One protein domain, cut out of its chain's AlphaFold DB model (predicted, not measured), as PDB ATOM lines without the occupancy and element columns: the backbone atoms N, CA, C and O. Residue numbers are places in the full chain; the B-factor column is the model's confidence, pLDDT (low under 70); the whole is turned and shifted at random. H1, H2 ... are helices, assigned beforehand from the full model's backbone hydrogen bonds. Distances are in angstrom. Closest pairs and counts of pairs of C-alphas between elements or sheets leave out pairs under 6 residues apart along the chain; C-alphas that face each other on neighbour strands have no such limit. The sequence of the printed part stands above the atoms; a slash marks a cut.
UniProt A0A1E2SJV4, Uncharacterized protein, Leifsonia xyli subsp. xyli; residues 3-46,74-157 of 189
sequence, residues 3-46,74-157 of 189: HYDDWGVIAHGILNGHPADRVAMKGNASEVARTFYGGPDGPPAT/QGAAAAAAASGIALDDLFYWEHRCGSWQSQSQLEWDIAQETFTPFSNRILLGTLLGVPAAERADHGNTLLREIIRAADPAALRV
ATOM      1  N   HIS A   3      21.906  21.131   8.121       57.78
ATOM      2  CA  HIS A   3      21.725  21.541   6.730       57.78
ATOM      3  C   HIS A   3      20.232  21.764   6.422       57.78
ATOM      4  O   HIS A   3      19.686  21.130   5.528       57.78
ATOM      5  N   TYR A   4      19.545  22.592   7.220       54.72
ATOM      6  CA  TYR A   4      18.080  22.702   7.162       54.72
ATOM      7  C   TYR A   4      17.568  23.175   5.793       54.72
ATOM      8  O   TYR A   4      16.600  22.612   5.296       54.72
ATOM      9  N   ASP A   5      18.249  24.130   5.151       67.31
ATOM     10  CA  ASP A   5      17.836  24.612   3.824       67.31
ATOM     11  C   ASP A   5      18.257  23.667   2.687       67.31
ATOM     12  O   ASP A   5      17.550  23.539   1.686       67.31
ATOM     13  N   ASP A   6      19.391  22.973   2.828       80.69
ATOM     14  CA  ASP A   6      19.970  22.206   1.719       80.69
ATOM     15  C   ASP A   6      19.082  21.016   1.331       80.69
ATOM     16  O   ASP A   6      18.930  20.719   0.145       80.69
ATOM     17  N   TRP A   7      18.460  20.342   2.306       85.19
ATOM     18  CA  TRP A   7      17.624  19.172   2.022       85.19
ATOM     19  C   TRP A   7      16.359  19.528   1.252       85.19
ATOM     20  O   TRP A   7      16.050  18.845   0.276       85.19
ATOM     21  N   GLY A   8      15.688  20.623   1.623       87.25
ATOM     22  CA  GLY A   8      14.506  21.114   0.918       87.25
ATOM     23  C   GLY A   8      14.830  21.570  -0.506       87.25
ATOM     24  O   GLY A   8      14.100  21.247  -1.442       87.25
ATOM     25  N   VAL A   9      15.969  22.246  -0.707       89.88
ATOM     26  CA  VAL A   9      16.441  22.628  -2.049       89.88
ATOM     27  C   VAL A   9      16.730  21.394  -2.906       89.88
ATOM     28  O   VAL A   9      16.347  21.357  -4.077       89.88
ATOM     29  N   ILE A  10      17.363  20.362  -2.339       90.31
ATOM     30  CA  ILE A  10      17.619  19.102  -3.048       90.31
ATOM     31  C   ILE A  10      16.302  18.387  -3.372       90.31
ATOM     32  O   ILE A  10      16.118  17.975  -4.514       90.31
ATOM     33  N   ALA A  11      15.377  18.276  -2.415       91.38
ATOM     34  CA  ALA A  11      14.068  17.657  -2.622       91.38
ATOM     35  C   ALA A  11      13.278  18.376  -3.726       91.38
ATOM     36  O   ALA A  11      12.752  17.733  -4.630       91.38
ATOM     37  N   HIS A  12      13.278  19.711  -3.721       92.75
ATOM     38  CA  HIS A  12      12.677  20.514  -4.782       92.75
ATOM     39  C   HIS A  12      13.343  20.257  -6.143       92.75
ATOM     40  O   HIS A  12      12.661  20.144  -7.161       92.75
ATOM     41  N   GLY A  13      14.673  20.143  -6.184       93.06
ATOM     42  CA  GLY A  13      15.403  19.781  -7.401       93.06
ATOM     43  C   GLY A  13      15.025  18.394  -7.928       93.06
ATOM     44  O   GLY A  13      14.798  18.241  -9.126       93.06
ATOM     45  N   ILE A  14      14.901  17.407  -7.037       93.31
ATOM     46  CA  ILE A  14      14.464  16.047  -7.375       93.31
ATOM     47  C   ILE A  14      13.045  16.082  -7.947       93.31
ATOM     48  O   ILE A  14      12.839  15.618  -9.064       93.31
ATOM     49  N   LEU A  15      12.100  16.706  -7.236       93.75
ATOM     50  CA  LEU A  15      10.688  16.768  -7.622       93.75
ATOM     51  C   LEU A  15      10.484  17.351  -9.028       93.75
ATOM     52  O   LEU A  15       9.639  16.880  -9.782       93.75
ATOM     53  N   ASN A  16      11.255  18.381  -9.381       94.81
ATOM     54  CA  ASN A  16      11.122  19.063 -10.669       94.81
ATOM     55  C   ASN A  16      12.010  18.474 -11.775       94.81
ATOM     56  O   ASN A  16      11.779  18.752 -12.952       94.81
ATOM     57  N   GLY A  17      13.056  17.729 -11.415       93.75
ATOM     58  CA  GLY A  17      14.085  17.270 -12.349       93.75
ATOM     59  C   GLY A  17      14.049  15.777 -12.664       93.75
ATOM     60  O   GLY A  17      14.635  15.364 -13.665       93.75
ATOM     61  N   HIS A  18      13.409  14.960 -11.825       91.94
ATOM     62  CA  HIS A  18      13.429  13.505 -11.946       91.94
ATOM     63  C   HIS A  18      12.069  12.945 -12.406       91.94
ATOM     64  O   HIS A  18      11.023  13.510 -12.089       91.94
ATOM     65  N   PRO A  19      12.048  11.822 -13.151       92.88
ATOM     66  CA  PRO A  19      10.798  11.162 -13.520       92.88
ATOM     67  C   PRO A  19      10.087  10.561 -12.297       92.88
ATOM     68  O   PRO A  19      10.621   9.672 -11.627       92.88
ATOM     69  N   ALA A  20       8.851  10.999 -12.049       89.31
ATOM     70  CA  ALA A  20       8.042  10.541 -10.917       89.31
ATOM     71  C   ALA A  20       7.597   9.065 -11.022       89.31
ATOM     72  O   ALA A  20       7.267   8.449 -10.016       89.31
ATOM     73  N   ASP A  21       7.607   8.470 -12.220       94.00
ATOM     74  CA  ASP A  21       7.203   7.080 -12.496       94.00
ATOM     75  C   ASP A  21       8.373   6.074 -12.411       94.00
ATOM     76  O   ASP A  21       8.359   4.998 -13.024       94.00
ATOM     77  N   ARG A  22       9.439   6.442 -11.699       92.94
ATOM     78  CA  ARG A  22      10.657   5.642 -11.534       92.94
ATOM     79  C   ARG A  22      11.019   5.517 -10.059       92.94
ATOM     80  O   ARG A  22      10.600   6.310  -9.228       92.94
ATOM     81  N   VAL A  23      11.844   4.522  -9.746       93.62
ATOM     82  CA  VAL A  23      12.491   4.397  -8.436       93.62
ATOM     83  C   VAL A  23      13.940   4.838  -8.584       93.62
ATOM     84  O   VAL A  23      14.645   4.367  -9.480       93.62
ATOM     85  N   ALA A  24      14.394   5.738  -7.717       91.94
ATOM     86  CA  ALA A  24      15.774   6.200  -7.709       91.94
ATOM     87  C   ALA A  24      16.639   5.320  -6.793       91.94
ATOM     88  O   ALA A  24      16.395   5.204  -5.593       91.94
ATOM     89  N   MET A  25      17.689   4.721  -7.352       91.19
ATOM     90  CA  MET A  25      18.679   3.965  -6.584       91.19
ATOM     91  C   MET A  25      19.720   4.916  -5.982       91.19
ATOM     92  O   MET A  25      20.312   5.723  -6.699       91.19
ATOM     93  N   LYS A  26      19.966   4.812  -4.673       88.62
ATOM     94  CA  LYS A  26      20.920   5.651  -3.932       88.62
ATOM     95  C   LYS A  26      22.085   4.829  -3.389       88.62
ATOM     96  O   LYS A  26      21.901   3.713  -2.919       88.62
ATOM     97  N   GLY A  27      23.287   5.405  -3.416       88.00
ATOM     98  CA  GLY A  27      24.507   4.793  -2.869       88.00
ATOM     99  C   GLY A  27      24.726   5.029  -1.372       88.00
ATOM    100  O   GLY A  27      25.771   4.654  -0.844       88.00
ATOM    101  N   ASN A  28      23.777   5.675  -0.700       88.69
ATOM    102  CA  ASN A  28      23.888   6.076   0.699       88.69
ATOM    103  C   ASN A  28      24.036   4.867   1.625       88.69
ATOM    104  O   ASN A  28      23.689   3.754   1.245       88.69
ATOM    105  N   ALA A  29      24.530   5.088   2.842       89.38
ATOM    106  CA  ALA A  29      24.903   4.059   3.817       89.38
ATOM    107  C   ALA A  29      26.132   3.219   3.424       89.38
ATOM    108  O   ALA A  29      26.704   2.552   4.285       89.38
ATOM    109  N   SER A  30      26.618   3.297   2.179       89.94
ATOM    110  CA  SER A  30      27.917   2.716   1.800       89.94
ATOM    111  C   SER A  30      29.081   3.321   2.588       89.94
ATOM    112  O   SER A  30      30.113   2.679   2.773       89.94
ATOM    113  N   GLU A  31      28.911   4.538   3.102       89.25
ATOM    114  CA  GLU A  31      29.893   5.223   3.928       89.25
ATOM    115  C   GLU A  31      30.125   4.524   5.265       89.25
ATOM    116  O   GLU A  31      31.213   4.661   5.814       89.25
ATOM    117  N   VAL A  32      29.160   3.738   5.759       91.62
ATOM    118  CA  VAL A  32      29.326   2.907   6.964       91.62
ATOM    119  C   VAL A  32      30.444   1.887   6.773       91.62
ATOM    120  O   VAL A  32      31.186   1.598   7.702       91.62
ATOM    121  N   ALA A  33      30.618   1.377   5.554       91.25
ATOM    122  CA  ALA A  33      31.701   0.457   5.240       91.25
ATOM    123  C   ALA A  33      33.062   1.159   5.086       91.25
ATOM    124  O   ALA A  33      34.056   0.489   4.823       91.25
ATOM    125  N   ARG A  34      33.164   2.485   5.234       90.06
ATOM    126  CA  ARG A  34      34.446   3.204   5.207       90.06
ATOM    127  C   ARG A  34      34.954   3.400   6.625       90.06
ATOM    128  O   ARG A  34      34.179   3.705   7.520       90.06
ATOM    129  N   THR A  35      36.269   3.329   6.796       90.56
ATOM    130  CA  THR A  35      36.933   3.648   8.069       90.56
ATOM    131  C   THR A  35      36.907   5.165   8.291       90.56
ATOM    132  O   THR A  35      37.896   5.856   8.047       90.56
ATOM    133  N   PHE A  36      35.745   5.709   8.666       89.69
ATOM    134  CA  PHE A  36      35.470   7.151   8.643       89.69
ATOM    135  C   PHE A  36      36.352   7.944   9.610       89.69
ATOM    136  O   PHE A  36      36.858   9.008   9.257       89.69
ATOM    137  N   TYR A  37      36.535   7.427  10.825       88.94
ATOM    138  CA  TYR A  37      37.378   8.049  11.845       88.94
ATOM    139  C   TYR A  37      38.862   7.679  11.705       88.94
ATOM    140  O   TYR A  37      39.699   8.201  12.441       88.94
ATOM    141  N   GLY A  38      39.197   6.806  10.749       84.06
ATOM    142  CA  GLY A  38      40.563   6.397  10.453       84.06
ATOM    143  C   GLY A  38      41.395   7.504   9.815       84.06
ATOM    144  O   GLY A  38      40.906   8.331   9.043       84.06
ATOM    145  N   GLY A  39      42.686   7.497  10.129       74.81
ATOM    146  CA  GLY A  39      43.682   8.389   9.548       74.81
ATOM    147  C   GLY A  39      44.675   7.655   8.641       74.81
ATOM    148  O   GLY A  39      44.536   6.459   8.384       74.81
ATOM    149  N   PRO A  40      45.725   8.357   8.175       65.38
ATOM    150  CA  PRO A  40      46.843   7.746   7.448       65.38
ATOM    151  C   PRO A  40      47.535   6.623   8.233       65.38
ATOM    152  O   PRO A  40      48.083   5.709   7.628       65.38
ATOM    153  N   ASP A  41      47.481   6.700   9.565       69.12
ATOM    154  CA  ASP A  41      48.088   5.743  10.492       69.12
ATOM    155  C   ASP A  41      47.169   4.541  10.804       69.12
ATOM    156  O   ASP A  41      47.525   3.683  11.608       69.12
ATOM    157  N   GLY A  42      45.997   4.462  10.160       72.38
ATOM    158  CA  GLY A  42      45.013   3.397  10.354       72.38
ATOM    159  C   GLY A  42      43.772   3.831  11.150       72.38
ATOM    160  O   GLY A  42      43.562   5.029  11.377       72.38
ATOM    161  N   PRO A  43      42.899   2.876  11.525       79.94
ATOM    162  CA  PRO A  43      41.737   3.153  12.369       79.94
ATOM    163  C   PRO A  43      42.169   3.651  13.761       79.94
ATOM    164  O   PRO A  43      43.240   3.269  14.243       79.94
ATOM    165  N   PRO A  44      41.356   4.485  14.430       83.00
ATOM    166  CA  PRO A  44      41.621   4.876  15.807       83.00
ATOM    167  C   PRO A  44      41.526   3.660  16.737       83.00
ATOM    168  O   PRO A  44      40.692   2.775  16.556       83.00
ATOM    169  N   ALA A  45      42.358   3.632  17.777       82.94
ATOM    170  CA  ALA A  45      42.199   2.665  18.854       82.94
ATOM    171  C   ALA A  45      41.027   3.112  19.738       82.94
ATOM    172  O   ALA A  45      41.173   4.048  20.520       82.94
ATOM    173  N   THR A  46      39.867   2.471  19.583       88.38
ATOM    174  CA  THR A  46      38.687   2.741  20.413       88.38
ATOM    175  C   THR A  46      38.308   1.504  21.218       88.38
ATOM    176  O   THR A  46      38.164   0.409  20.677       88.38
ATOM    177  N   GLN A  74      27.948   1.424  27.144       95.62
ATOM    178  CA  GLN A  74      27.569   0.277  27.982       95.62
ATOM    179  C   GLN A  74      26.901  -0.854  27.184       95.62
ATOM    180  O   GLN A  74      27.150  -2.030  27.456       95.62
ATOM    181  N   GLY A  75      26.079  -0.516  26.185       95.06
ATOM    182  CA  GLY A  75      25.467  -1.492  25.277       95.06
ATOM    183  C   GLY A  75      26.298  -1.751  24.019       95.06
ATOM    184  O   GLY A  75      26.466  -2.899  23.595       95.06
ATOM    185  N   ALA A  76      26.850  -0.689  23.429       96.50
ATOM    186  CA  ALA A  76      27.541  -0.755  22.149       96.50
ATOM    187  C   ALA A  76      28.834  -1.578  22.210       96.50
ATOM    188  O   ALA A  76      29.129  -2.307  21.265       96.50
ATOM    189  N   ALA A  77      29.578  -1.536  23.321       95.38
ATOM    190  CA  ALA A  77      30.816  -2.303  23.469       95.38
ATOM    191  C   ALA A  77      30.573  -3.819  23.368       95.38
ATOM    192  O   ALA A  77      31.308  -4.528  22.676       95.38
ATOM    193  N   ALA A  78      29.504  -4.315  24.000       95.00
ATOM    194  CA  ALA A  78      29.124  -5.722  23.917       95.00
ATOM    195  C   ALA A  78      28.666  -6.104  22.498       95.00
ATOM    196  O   ALA A  78      29.041  -7.163  21.991       95.00
ATOM    197  N   ALA A  79      27.897  -5.236  21.832       94.06
ATOM    198  CA  ALA A  79      27.447  -5.457  20.460       94.06
ATOM    199  C   ALA A  79      28.609  -5.452  19.450       94.06
ATOM    200  O   ALA A  79      28.668  -6.315  18.570       94.06
ATOM    201  N   ALA A  80      29.558  -4.524  19.599       94.12
ATOM    202  CA  ALA A  80      30.782  -4.453  18.807       94.12
ATOM    203  C   ALA A  80      31.603  -5.742  18.961       94.12
ATOM    204  O   ALA A  80      31.910  -6.405  17.971       94.12
ATOM    205  N   ALA A  81      31.847  -6.180  20.202       93.00
ATOM    206  CA  ALA A  81      32.571  -7.420  20.476       93.00
ATOM    207  C   ALA A  81      31.871  -8.663  19.895       93.00
ATOM    208  O   ALA A  81      32.525  -9.514  19.297       93.00
ATOM    209  N   ALA A  82      30.544  -8.764  20.030       93.62
ATOM    210  CA  ALA A  82      29.774  -9.904  19.530       93.62
ATOM    211  C   ALA A  82      29.687  -9.957  17.996       93.62
ATOM    212  O   ALA A  82      29.590 -11.040  17.420       93.62
ATOM    213  N   SER A  83      29.691  -8.800  17.333       91.06
ATOM    214  CA  SER A  83      29.598  -8.700  15.870       91.06
ATOM    215  C   SER A  83      30.954  -8.688  15.164       91.06
ATOM    216  O   SER A  83      31.003  -8.934  13.961       91.06
ATOM    217  N   GLY A  84      32.040  -8.393  15.884       90.44
ATOM    218  CA  GLY A  84      33.361  -8.155  15.303       90.44
ATOM    219  C   GLY A  84      33.486  -6.810  14.577       90.44
ATOM    220  O   GLY A  84      34.491  -6.574  13.911       90.44
ATOM    221  N   ILE A  85      32.483  -5.933  14.684       91.94
ATOM    222  CA  ILE A  85      32.518  -4.579  14.122       91.94
ATOM    223  C   ILE A  85      33.318  -3.682  15.070       91.94
ATOM    224  O   ILE A  85      33.120  -3.725  16.284       91.94
ATOM    225  N   ALA A  86      34.212  -2.857  14.521       92.38
ATOM    226  CA  ALA A  86      34.972  -1.895  15.312       92.38
ATOM    227  C   ALA A  86      34.035  -0.878  15.986       92.38
ATOM    228  O   ALA A  86      33.039  -0.442  15.406       92.38
ATOM    229  N   LEU A  87      34.346  -0.496  17.224       94.88
ATOM    230  CA  LEU A  87      33.465   0.345  18.033       94.88
ATOM    231  C   LEU A  87      33.255   1.741  17.417       94.88
ATOM    232  O   LEU A  87      32.155   2.284  17.489       94.88
ATOM    233  N   ASP A  88      34.273   2.303  16.769       94.06
ATOM    234  CA  ASP A  88      34.194   3.573  16.046       94.06
ATOM    235  C   ASP A  88      33.389   3.482  14.742       94.06
ATOM    236  O   ASP A  88      32.673   4.430  14.408       94.06
ATOM    237  N   ASP A  89      33.440   2.350  14.035       93.81
ATOM    238  CA  ASP A  89      32.573   2.097  12.877       93.81
ATOM    239  C   ASP A  89      31.104   1.980  13.318       93.81
ATOM    240  O   ASP A  89      30.215   2.562  12.691       93.81
ATOM    241  N   LEU A  90      30.841   1.283  14.432       94.31
ATOM    242  CA  LEU A  90      29.502   1.189  15.020       94.31
ATOM    243  C   LEU A  90      28.996   2.569  15.467       94.31
ATOM    244  O   LEU A  90      27.863   2.946  15.165       94.31
ATOM    245  N   PHE A  91      29.857   3.364  16.106       95.56
ATOM    246  CA  PHE A  91      29.541   4.742  16.470       95.56
ATOM    247  C   PHE A  91      29.232   5.605  15.241       95.56
ATOM    248  O   PHE A  91      28.252   6.353  15.235       95.56
ATOM    249  N   TYR A  92      30.031   5.501  14.174       93.75
ATOM    250  CA  TYR A  92      29.776   6.218  12.928       93.75
ATOM    251  C   TYR A  92      28.418   5.842  12.329       93.75
ATOM    252  O   TYR A  92      27.665   6.731  11.911       93.75
ATOM    253  N   TRP A  93      28.106   4.544  12.302       92.94
ATOM    254  CA  TRP A  93      26.842   4.024  11.795       92.94
ATOM    255  C   TRP A  93      25.661   4.621  12.564       92.94
ATOM    256  O   TRP A  93      24.782   5.236  11.959       92.94
ATOM    257  N   GLU A  94      25.652   4.503  13.887       92.75
ATOM    258  CA  GLU A  94      24.497   4.892  14.699       92.75
ATOM    259  C   GLU A  94      24.377   6.407  14.862       92.75
ATOM    260  O   GLU A  94      23.303   6.976  14.663       92.75
ATOM    261  N   HIS A  95      25.481   7.091  15.170       92.31
ATOM    262  CA  HIS A  95      25.437   8.521  15.434       92.31
ATOM    263  C   HIS A  95      25.417   9.338  14.142       92.31
ATOM    264  O   HIS A  95      24.467  10.080  13.884       92.31
ATOM    265  N   ARG A  96      26.472   9.252  13.322       88.56
ATOM    266  CA  ARG A  96      26.613  10.127  12.150       88.56
ATOM    267  C   ARG A  96      25.653   9.685  11.062       88.56
ATOM    268  O   ARG A  96      24.751  10.456  10.740       88.56
ATOM    269  N   CYS A  97      25.839   8.479  10.521       89.81
ATOM    270  CA  CYS A  97      25.024   7.970   9.422       89.81
ATOM    271  C   CYS A  97      23.543   7.957   9.805       89.81
ATOM    272  O   CYS A  97      22.734   8.510   9.068       89.81
ATOM    273  N   GLY A  98      23.206   7.461  10.998       86.62
ATOM    274  CA  GLY A  98      21.846   7.507  11.530       86.62
ATOM    275  C   GLY A  98      21.247   8.914  11.553       86.62
ATOM    276  O   GLY A  98      20.116   9.094  11.113       86.62
ATOM    277  N   SER A  99      22.000   9.937  11.974       88.06
ATOM    278  CA  SER A  99      21.476  11.309  12.055       88.06
ATOM    279  C   SER A  99      21.297  11.980  10.690       88.06
ATOM    280  O   SER A  99      20.218  12.485  10.393       88.06
ATOM    281  N   TRP A 100      22.337  12.035   9.847       86.56
ATOM    282  CA  TRP A 100      22.247  12.802   8.592       86.56
ATOM    283  C   TRP A 100      21.471  12.052   7.502       86.56
ATOM    284  O   TRP A 100      20.763  12.674   6.705       86.56
ATOM    285  N   GLN A 101      21.567  10.719   7.472       87.19
ATOM    286  CA  GLN A 101      20.890   9.919   6.457       87.19
ATOM    287  C   GLN A 101      19.385   9.830   6.718       87.19
ATOM    288  O   GLN A 101      18.613   9.845   5.765       87.19
ATOM    289  N   SER A 102      18.955   9.772   7.984       85.62
ATOM    290  CA  SER A 102      17.522   9.760   8.315       85.62
ATOM    291  C   SER A 102      16.844  11.075   7.941       85.62
ATOM    292  O   SER A 102      15.814  11.055   7.272       85.62
ATOM    293  N   GLN A 103      17.451  12.213   8.293       86.88
ATOM    294  CA  GLN A 103      16.917  13.534   7.951       86.88
ATOM    295  C   GLN A 103      16.824  13.737   6.439       86.88
ATOM    296  O   GLN A 103      15.782  14.141   5.938       86.88
ATOM    297  N   SER A 104      17.888  13.412   5.699       87.06
ATOM    298  CA  SER A 104      17.867  13.547   4.240       87.06
ATOM    299  C   SER A 104      16.839  12.624   3.579       87.06
ATOM    300  O   SER A 104      16.163  13.050   2.649       87.06
ATOM    301  N   GLN A 105      16.659  11.390   4.065       87.56
ATOM    302  CA  GLN A 105      15.638  10.493   3.509       87.56
ATOM    303  C   GLN A 105      14.219  10.984   3.767       87.56
ATOM    304  O   GLN A 105      13.423  10.927   2.840       87.56
ATOM    305  N   LEU A 106      13.923  11.513   4.959       88.31
ATOM    306  CA  LEU A 106      12.599  12.071   5.261       88.31
ATOM    307  C   LEU A 106      12.201  13.178   4.278       88.31
ATOM    308  O   LEU A 106      11.074  13.192   3.796       88.31
ATOM    309  N   GLU A 107      13.129  14.077   3.954       88.25
ATOM    310  CA  GLU A 107      12.869  15.173   3.014       88.25
ATOM    311  C   GLU A 107      12.764  14.680   1.564       88.25
ATOM    312  O   GLU A 107      11.938  15.152   0.784       88.25
ATOM    313  N   TRP A 108      13.604  13.718   1.175       88.62
ATOM    314  CA  TRP A 108      13.664  13.242  -0.205       88.62
ATOM    315  C   TRP A 108      12.544  12.268  -0.580       88.62
ATOM    316  O   TRP A 108      12.155  12.258  -1.748       88.62
ATOM    317  N   ASP A 109      12.018  11.490   0.369       90.06
ATOM    318  CA  ASP A 109      10.912  10.545   0.130       90.06
ATOM    319  C   ASP A 109       9.627  11.256  -0.311       90.06
ATOM    320  O   ASP A 109       8.813  10.686  -1.031       90.06
ATOM    321  N   ILE A 110       9.458  12.530   0.056       90.81
ATOM    322  CA  ILE A 110       8.336  13.357  -0.409       90.81
ATOM    323  C   ILE A 110       8.425  13.602  -1.926       90.81
ATOM    324  O   ILE A 110       7.404  13.774  -2.591       90.81
ATOM    325  N   ALA A 111       9.641  13.641  -2.479       92.62
ATOM    326  CA  ALA A 111       9.895  14.022  -3.864       92.62
ATOM    327  C   ALA A 111      10.049  12.830  -4.822       92.62
ATOM    328  O   ALA A 111       9.754  12.971  -6.008       92.62
ATOM    329  N   GLN A 112      10.551  11.684  -4.352       93.50
ATOM    330  CA  GLN A 112      10.872  10.534  -5.199       93.50
ATOM    331  C   GLN A 112      10.907   9.240  -4.387       93.50
ATOM    332  O   GLN A 112      11.571   9.175  -3.358       93.50
ATOM    333  N   GLU A 113      10.317   8.175  -4.930       93.06
ATOM    334  CA  GLU A 113      10.493   6.816  -4.411       93.06
ATOM    335  C   GLU A 113      11.964   6.383  -4.529       93.06
ATOM    336  O   GLU A 113      12.543   6.413  -5.625       93.06
ATOM    337  N   THR A 114      12.592   5.979  -3.418       90.56
ATOM    338  CA  THR A 114      14.029   5.672  -3.398       90.56
ATOM    339  C   THR A 114      14.357   4.307  -2.817       90.56
ATOM    340  O   THR A 114      13.754   3.835  -1.862       90.56
ATOM    341  N   PHE A 115      15.393   3.677  -3.371       90.06
ATOM    342  CA  PHE A 115      15.928   2.412  -2.886       90.06
ATOM    343  C   PHE A 115      17.414   2.555  -2.555       90.06
ATOM    344  O   PHE A 115      18.213   2.962  -3.401       90.06
ATOM    345  N   THR A 116      17.795   2.190  -1.330       90.25
ATOM    346  CA  THR A 116      19.189   2.214  -0.863       90.25
ATOM    347  C   THR A 116      19.687   0.781  -0.649       90.25
ATOM    348  O   THR A 116      19.376   0.185   0.385       90.25
ATOM    349  N   PRO A 117      20.483   0.203  -1.569       89.38
ATOM    350  CA  PRO A 117      20.919  -1.194  -1.485       89.38
ATOM    351  C   PRO A 117      21.761  -1.493  -0.243       89.38
ATOM    352  O   PRO A 117      21.720  -2.602   0.285       89.38
ATOM    353  N   PHE A 118      22.507  -0.499   0.243       89.75
ATOM    354  CA  PHE A 118      23.327  -0.616   1.447       89.75
ATOM    355  C   PHE A 118      22.505  -0.583   2.739       89.75
ATOM    356  O   PHE A 118      23.047  -0.882   3.793       89.75
ATOM    357  N   SER A 119      21.190  -0.339   2.689       87.75
ATOM    358  CA  SER A 119      20.282  -0.560   3.825       87.75
ATOM    359  C   SER A 119      19.965  -2.055   4.004       87.75
ATOM    360  O   SER A 119      18.822  -2.463   4.206       87.75
ATOM    361  N   ASN A 120      20.990  -2.899   3.883       91.75
ATOM    362  CA  ASN A 120      20.923  -4.347   3.985       91.75
ATOM    363  C   ASN A 120      21.975  -4.812   4.995       91.75
ATOM    364  O   ASN A 120      23.178  -4.677   4.771       91.75
ATOM    365  N   ARG A 121      21.510  -5.387   6.108       90.00
ATOM    366  CA  ARG A 121      22.374  -5.817   7.215       90.00
ATOM    367  C   ARG A 121      23.408  -6.863   6.797       90.00
ATOM    368  O   ARG A 121      24.530  -6.815   7.287       90.00
ATOM    369  N   ILE A 122      23.043  -7.799   5.921       93.06
ATOM    370  CA  ILE A 122      23.955  -8.852   5.450       93.06
ATOM    371  C   ILE A 122      25.054  -8.222   4.599       93.06
ATOM    372  O   ILE A 122      26.231  -8.503   4.817       93.06
ATOM    373  N   LEU A 123      24.683  -7.332   3.676       93.06
ATOM    374  CA  LEU A 123      25.642  -6.610   2.846       93.06
ATOM    375  C   LEU A 123      26.586  -5.764   3.709       93.06
ATOM    376  O   LEU A 123      27.797  -5.925   3.599       93.06
ATOM    377  N   LEU A 124      26.059  -4.925   4.606       92.31
ATOM    378  CA  LEU A 124      26.889  -4.097   5.488       92.31
ATOM    379  C   LEU A 124      27.795  -4.936   6.388       92.31
ATOM    380  O   LEU A 124      28.983  -4.649   6.467       92.31
ATOM    381  N   GLY A 125      27.273  -5.995   7.011       92.38
ATOM    382  CA  GLY A 125      28.076  -6.902   7.833       92.38
ATOM    383  C   GLY A 125      29.193  -7.578   7.035       92.38
ATOM    384  O   GLY A 125      30.318  -7.678   7.516       92.38
ATOM    385  N   THR A 126      28.918  -7.967   5.786       93.56
ATOM    386  CA  THR A 126      29.929  -8.543   4.884       93.56
ATOM    387  C   THR A 126      31.023  -7.527   4.559       93.56
ATOM    388  O   THR A 126      32.205  -7.849   4.630       93.56
ATOM    389  N   LEU A 127      30.641  -6.289   4.235       93.94
ATOM    390  CA  LEU A 127      31.589  -5.222   3.909       93.94
ATOM    391  C   LEU A 127      32.420  -4.797   5.127       93.94
ATOM    392  O   LEU A 127      33.615  -4.556   4.987       93.94
ATOM    393  N   LEU A 128      31.819  -4.741   6.318       92.75
ATOM    394  CA  LEU A 128      32.507  -4.416   7.573       92.75
ATOM    395  C   LEU A 128      33.486  -5.508   8.023       92.75
ATOM    396  O   LEU A 128      34.423  -5.204   8.756       92.75
ATOM    397  N   GLY A 129      33.324  -6.746   7.543       91.88
ATOM    398  CA  GLY A 129      34.282  -7.831   7.761       91.88
ATOM    399  C   GLY A 129      35.615  -7.657   7.018       91.88
ATOM    400  O   GLY A 129      36.574  -8.370   7.306       91.88
ATOM    401  N   VAL A 130      35.702  -6.716   6.074       92.88
ATOM    402  CA  VAL A 130      36.948  -6.400   5.366       92.88
ATOM    403  C   VAL A 130      37.874  -5.588   6.288       92.88
ATOM    404  O   VAL A 130      37.401  -4.667   6.966       92.88
ATOM    405  N   PRO A 131      39.194  -5.868   6.316       90.12
ATOM    406  CA  PRO A 131      40.130  -5.143   7.169       90.12
ATOM    407  C   PRO A 131      40.024  -3.620   7.023       90.12
ATOM    408  O   PRO A 131      39.961  -3.085   5.914       90.12
ATOM    409  N   ALA A 132      40.060  -2.897   8.145       88.69
ATOM    410  CA  ALA A 132      39.893  -1.440   8.171       88.69
ATOM    411  C   ALA A 132      40.889  -0.685   7.265       88.69
ATOM    412  O   ALA A 132      40.552   0.360   6.709       88.69
ATOM    413  N   ALA A 133      42.099  -1.219   7.067       86.50
ATOM    414  CA  ALA A 133      43.093  -0.646   6.156       86.50
ATOM    415  C   ALA A 133      42.635  -0.667   4.684       86.50
ATOM    416  O   ALA A 133      42.897   0.275   3.941       86.50
ATOM    417  N   GLU A 134      41.898  -1.697   4.268       89.88
ATOM    418  CA  GLU A 134      41.360  -1.824   2.907       89.88
ATOM    419  C   GLU A 134      40.087  -0.990   2.697       89.88
ATOM    420  O   GLU A 134      39.710  -0.702   1.559       89.88
ATOM    421  N   ARG A 135      39.446  -0.564   3.791       90.69
ATOM    422  CA  ARG A 135      38.259   0.306   3.820       90.69
ATOM    423  C   ARG A 135      38.589   1.793   4.008       90.69
ATOM    424  O   ARG A 135      37.697   2.642   3.916       90.69
ATOM    425  N   ALA A 136      39.854   2.122   4.269       84.94
ATOM    426  CA  ALA A 136      40.307   3.481   4.538       84.94
ATOM    427  C   ALA A 136      40.156   4.398   3.315       84.94
ATOM    428  O   ALA A 136      40.289   3.979   2.168       84.94
ATOM    429  N   ASP A 137      39.884   5.677   3.556       71.56
ATOM    430  CA  ASP A 137      39.437   6.587   2.502       71.56
ATOM    431  C   ASP A 137      40.490   6.856   1.411       71.56
ATOM    432  O   ASP A 137      40.213   6.927   0.209       71.56
ATOM    433  N   HIS A 138      41.752   6.950   1.823       67.31
ATOM    434  CA  HIS A 138      42.889   7.083   0.923       67.31
ATOM    435  C   HIS A 138      43.393   5.701   0.516       67.31
ATOM    436  O   HIS A 138      44.236   5.119   1.183       67.31
ATOM    437  N   GLY A 139      42.886   5.195  -0.607       70.81
ATOM    438  CA  GLY A 139      43.265   3.869  -1.103       70.81
ATOM    439  C   GLY A 139      42.250   2.777  -0.792       70.81
ATOM    440  O   GLY A 139      42.639   1.615  -0.818       70.81
ATOM    441  N   ASN A 140      40.980   3.148  -0.566       85.81
ATOM    442  CA  ASN A 140      39.859   2.231  -0.361       85.81
ATOM    443  C   ASN A 140      39.867   1.121  -1.422       85.81
ATOM    444  O   ASN A 140      39.454   1.320  -2.570       85.81
ATOM    445  N   THR A 141      40.432  -0.018  -1.039       91.94
ATOM    446  CA  THR A 141      40.677  -1.164  -1.909       91.94
ATOM    447  C   THR A 141      39.369  -1.905  -2.096       91.94
ATOM    448  O   THR A 141      39.024  -2.211  -3.230       91.94
ATOM    449  N   LEU A 142      38.567  -2.028  -1.033       92.69
ATOM    450  CA  LEU A 142      37.228  -2.609  -1.080       92.69
ATOM    451  C   LEU A 142      36.364  -2.012  -2.202       92.69
ATOM    452  O   LEU A 142      35.899  -2.733  -3.082       92.69
ATOM    453  N   LEU A 143      36.179  -0.689  -2.217       90.69
ATOM    454  CA  LEU A 143      35.366  -0.022  -3.235       90.69
ATOM    455  C   LEU A 143      35.991  -0.138  -4.629       90.69
ATOM    456  O   LEU A 143      35.265  -0.260  -5.611       90.69
ATOM    457  N   ARG A 144      37.324  -0.139  -4.743       92.62
ATOM    458  CA  ARG A 144      38.006  -0.344  -6.033       92.62
ATOM    459  C   ARG A 144      37.805  -1.754  -6.573       92.62
ATOM    460  O   ARG A 144      37.598  -1.885  -7.776       92.62
ATOM    461  N   GLU A 145      37.846  -2.774  -5.722       95.19
ATOM    462  CA  GLU A 145      37.562  -4.157  -6.113       95.19
ATOM    463  C   GLU A 145      36.091  -4.336  -6.491       95.19
ATOM    464  O   GLU A 145      35.804  -4.969  -7.502       95.19
ATOM    465  N   ILE A 146      35.161  -3.703  -5.764       93.38
ATOM    466  CA  ILE A 146      33.737  -3.690  -6.134       93.38
ATOM    467  C   ILE A 146      33.550  -3.060  -7.519       93.38
ATOM    468  O   ILE A 146      32.888  -3.649  -8.372       93.38
ATOM    469  N   ILE A 147      34.166  -1.900  -7.777       93.69
ATOM    470  CA  ILE A 147      34.113  -1.263  -9.101       93.69
ATOM    471  C   ILE A 147      34.756  -2.175 -10.147       93.69
ATOM    472  O   ILE A 147      34.169  -2.372 -11.199       93.69
ATOM    473  N   ARG A 148      35.924  -2.773  -9.873       96.25
ATOM    474  CA  ARG A 148      36.589  -3.688 -10.814       96.25
ATOM    475  C   ARG A 148      35.709  -4.881 -11.172       96.25
ATOM    476  O   ARG A 148      35.689  -5.275 -12.329       96.25
ATOM    477  N   ALA A 149      35.015  -5.460 -10.196       96.62
ATOM    478  CA  ALA A 149      34.136  -6.601 -10.410       96.62
ATOM    479  C   ALA A 149      32.859  -6.221 -11.178       96.62
ATOM    480  O   ALA A 149      32.377  -7.018 -11.977       96.62
ATOM    481  N   ALA A 150      32.323  -5.017 -10.948       94.56
ATOM    482  CA  ALA A 150      31.103  -4.538 -11.595       94.56
ATOM    483  C   ALA A 150      31.350  -3.971 -13.005       94.56
ATOM    484  O   ALA A 150      30.645  -4.320 -13.948       94.56
ATOM    485  N   ASP A 151      32.345  -3.094 -13.146       96.25
ATOM    486  CA  ASP A 151      32.767  -2.472 -14.399       96.25
ATOM    487  C   ASP A 151      34.248  -2.027 -14.323       96.25
ATOM    488  O   ASP A 151      34.566  -0.925 -13.853       96.25
ATOM    489  N   PRO A 152      35.192  -2.837 -14.841       96.25
ATOM    490  CA  PRO A 152      36.603  -2.467 -14.897       96.25
ATOM    491  C   PRO A 152      36.880  -1.169 -15.669       96.25
ATOM    492  O   PRO A 152      37.866  -0.487 -15.382       96.25
ATOM    493  N   ALA A 153      36.051  -0.815 -16.658       96.25
ATOM    494  CA  ALA A 153      36.263   0.386 -17.459       96.25
ATOM    495  C   ALA A 153      36.015   1.660 -16.641       96.25
ATOM    496  O   ALA A 153      36.695   2.664 -16.872       96.25
ATOM    497  N   ALA A 154      35.137   1.607 -15.635       94.50
ATOM    498  CA  ALA A 154      34.890   2.717 -14.719       94.50
ATOM    499  C   ALA A 154      36.152   3.131 -13.938       94.50
ATOM    500  O   ALA A 154      36.337   4.316 -13.654       94.50
ATOM    501  N   LEU A 155      37.089   2.207 -13.676       93.88
ATOM    502  CA  LEU A 155      38.375   2.525 -13.031       93.88
ATOM    503  C   LEU A 155      39.306   3.398 -13.887       93.88
ATOM    504  O   LEU A 155      40.313   3.896 -13.379       93.88
ATOM    505  N   ARG A 156      38.990   3.613 -15.171       93.75
ATOM    506  CA  ARG A 156      39.712   4.566 -16.029       93.75
ATOM    507  C   ARG A 156      39.391   6.016 -15.671       93.75
ATOM    508  O   ARG A 156      40.173   6.905 -16.006       93.75
ATOM    509  N   VAL A 157      38.261   6.262 -15.009       91.31
ATOM    510  CA  VAL A 157      37.885   7.590 -14.521       91.31
ATOM    511  C   VAL A 157      38.625   7.856 -13.206       91.31
ATOM    512  O   VAL A 157      38.573   7.033 -12.290       91.31
TER     513      VAL A 157
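What this domain is: This is residues 3 to 46 and 74 to 157 of the 189 residues of an uncharacterized protein of Leifsonia xyli subsp. xyli (UniProt A0A1E2SJV4). One long helix, H4, runs along the body, with H1 slanting across its last part and H3 making a corner at its first. Beside H4, residues 22 to 29 and 113 to 120 run side by side toward the short H2 and H5, and from there H6, H7 and H8 lead away as an arm. The printed part has 128 residues with eight named helices, H1 to H8 in chain order, and no named strand, and its class is all helix. It is only just compact, close to loose, with a radius of gyration of the C-alphas of 16.7 A and spans of 45 by 42 by 26 A.

How they stand to each other: H4, residues 87 to 109, is the hub, touching three helices, and has a kink of 35 degrees near residue 100. Its residues 104 to 108 alone touch H1, residues 4 to 17, at a steep tilt of 53 degrees, the same way; the closest C-alphas, of Ala 11 and Trp 108, are 5.0 A apart. Its residues 87 to 90 alone touch H3, residues 74 to 83, about perpendicular at 84 degrees, with the C-alphas of Ala 80 and Leu 87 closest at 5.6 A. Its residues 89 to 97 alone touch H2, residues 30 to 33, closest at the C-alphas of Val 32 and Trp 93, 5.5 A. H2 also touches H5, residues 121 to 128, closest at the C-alphas of Ala 33 and Leu 128, 5.5 A. H6, residues 132 to 135, and H7, residues 141 to 150, touch only at the corner, with the C-alphas of Glu 134 and Thr 141 closest at 4.9 A. H7 touches H8, residues 152 to 156, closest at the C-alphas of Arg 148 and Leu 155, 6.8 A. Every O i to N i+4 pair is within hydrogen-bond range in H5 and H7, against 9 of 10 in H1, 5 of 6 in H3, 17 of 19 in H4 and 0 of 1 in H8, where 2 of 2 O i to N i+3 pairs are.

Where its parts are: H4 is 30.5 A long, from C-alpha 87 at (33.465, 0.345, 18.033) to C-alpha 109 at (10.912, 10.545, 0.130). H1 is 20.6 A, H3 15.2 A and H7 14.0 A.

The domain as a whole: Residues 47 to 73 are not printed, and C-alphas 46 and 74 are 13.7 A apart across the cut. The links H1 to H2 and H4 to H5 are long. Residues 3 to 5, 40 to 41 and 138 have pLDDT under 70.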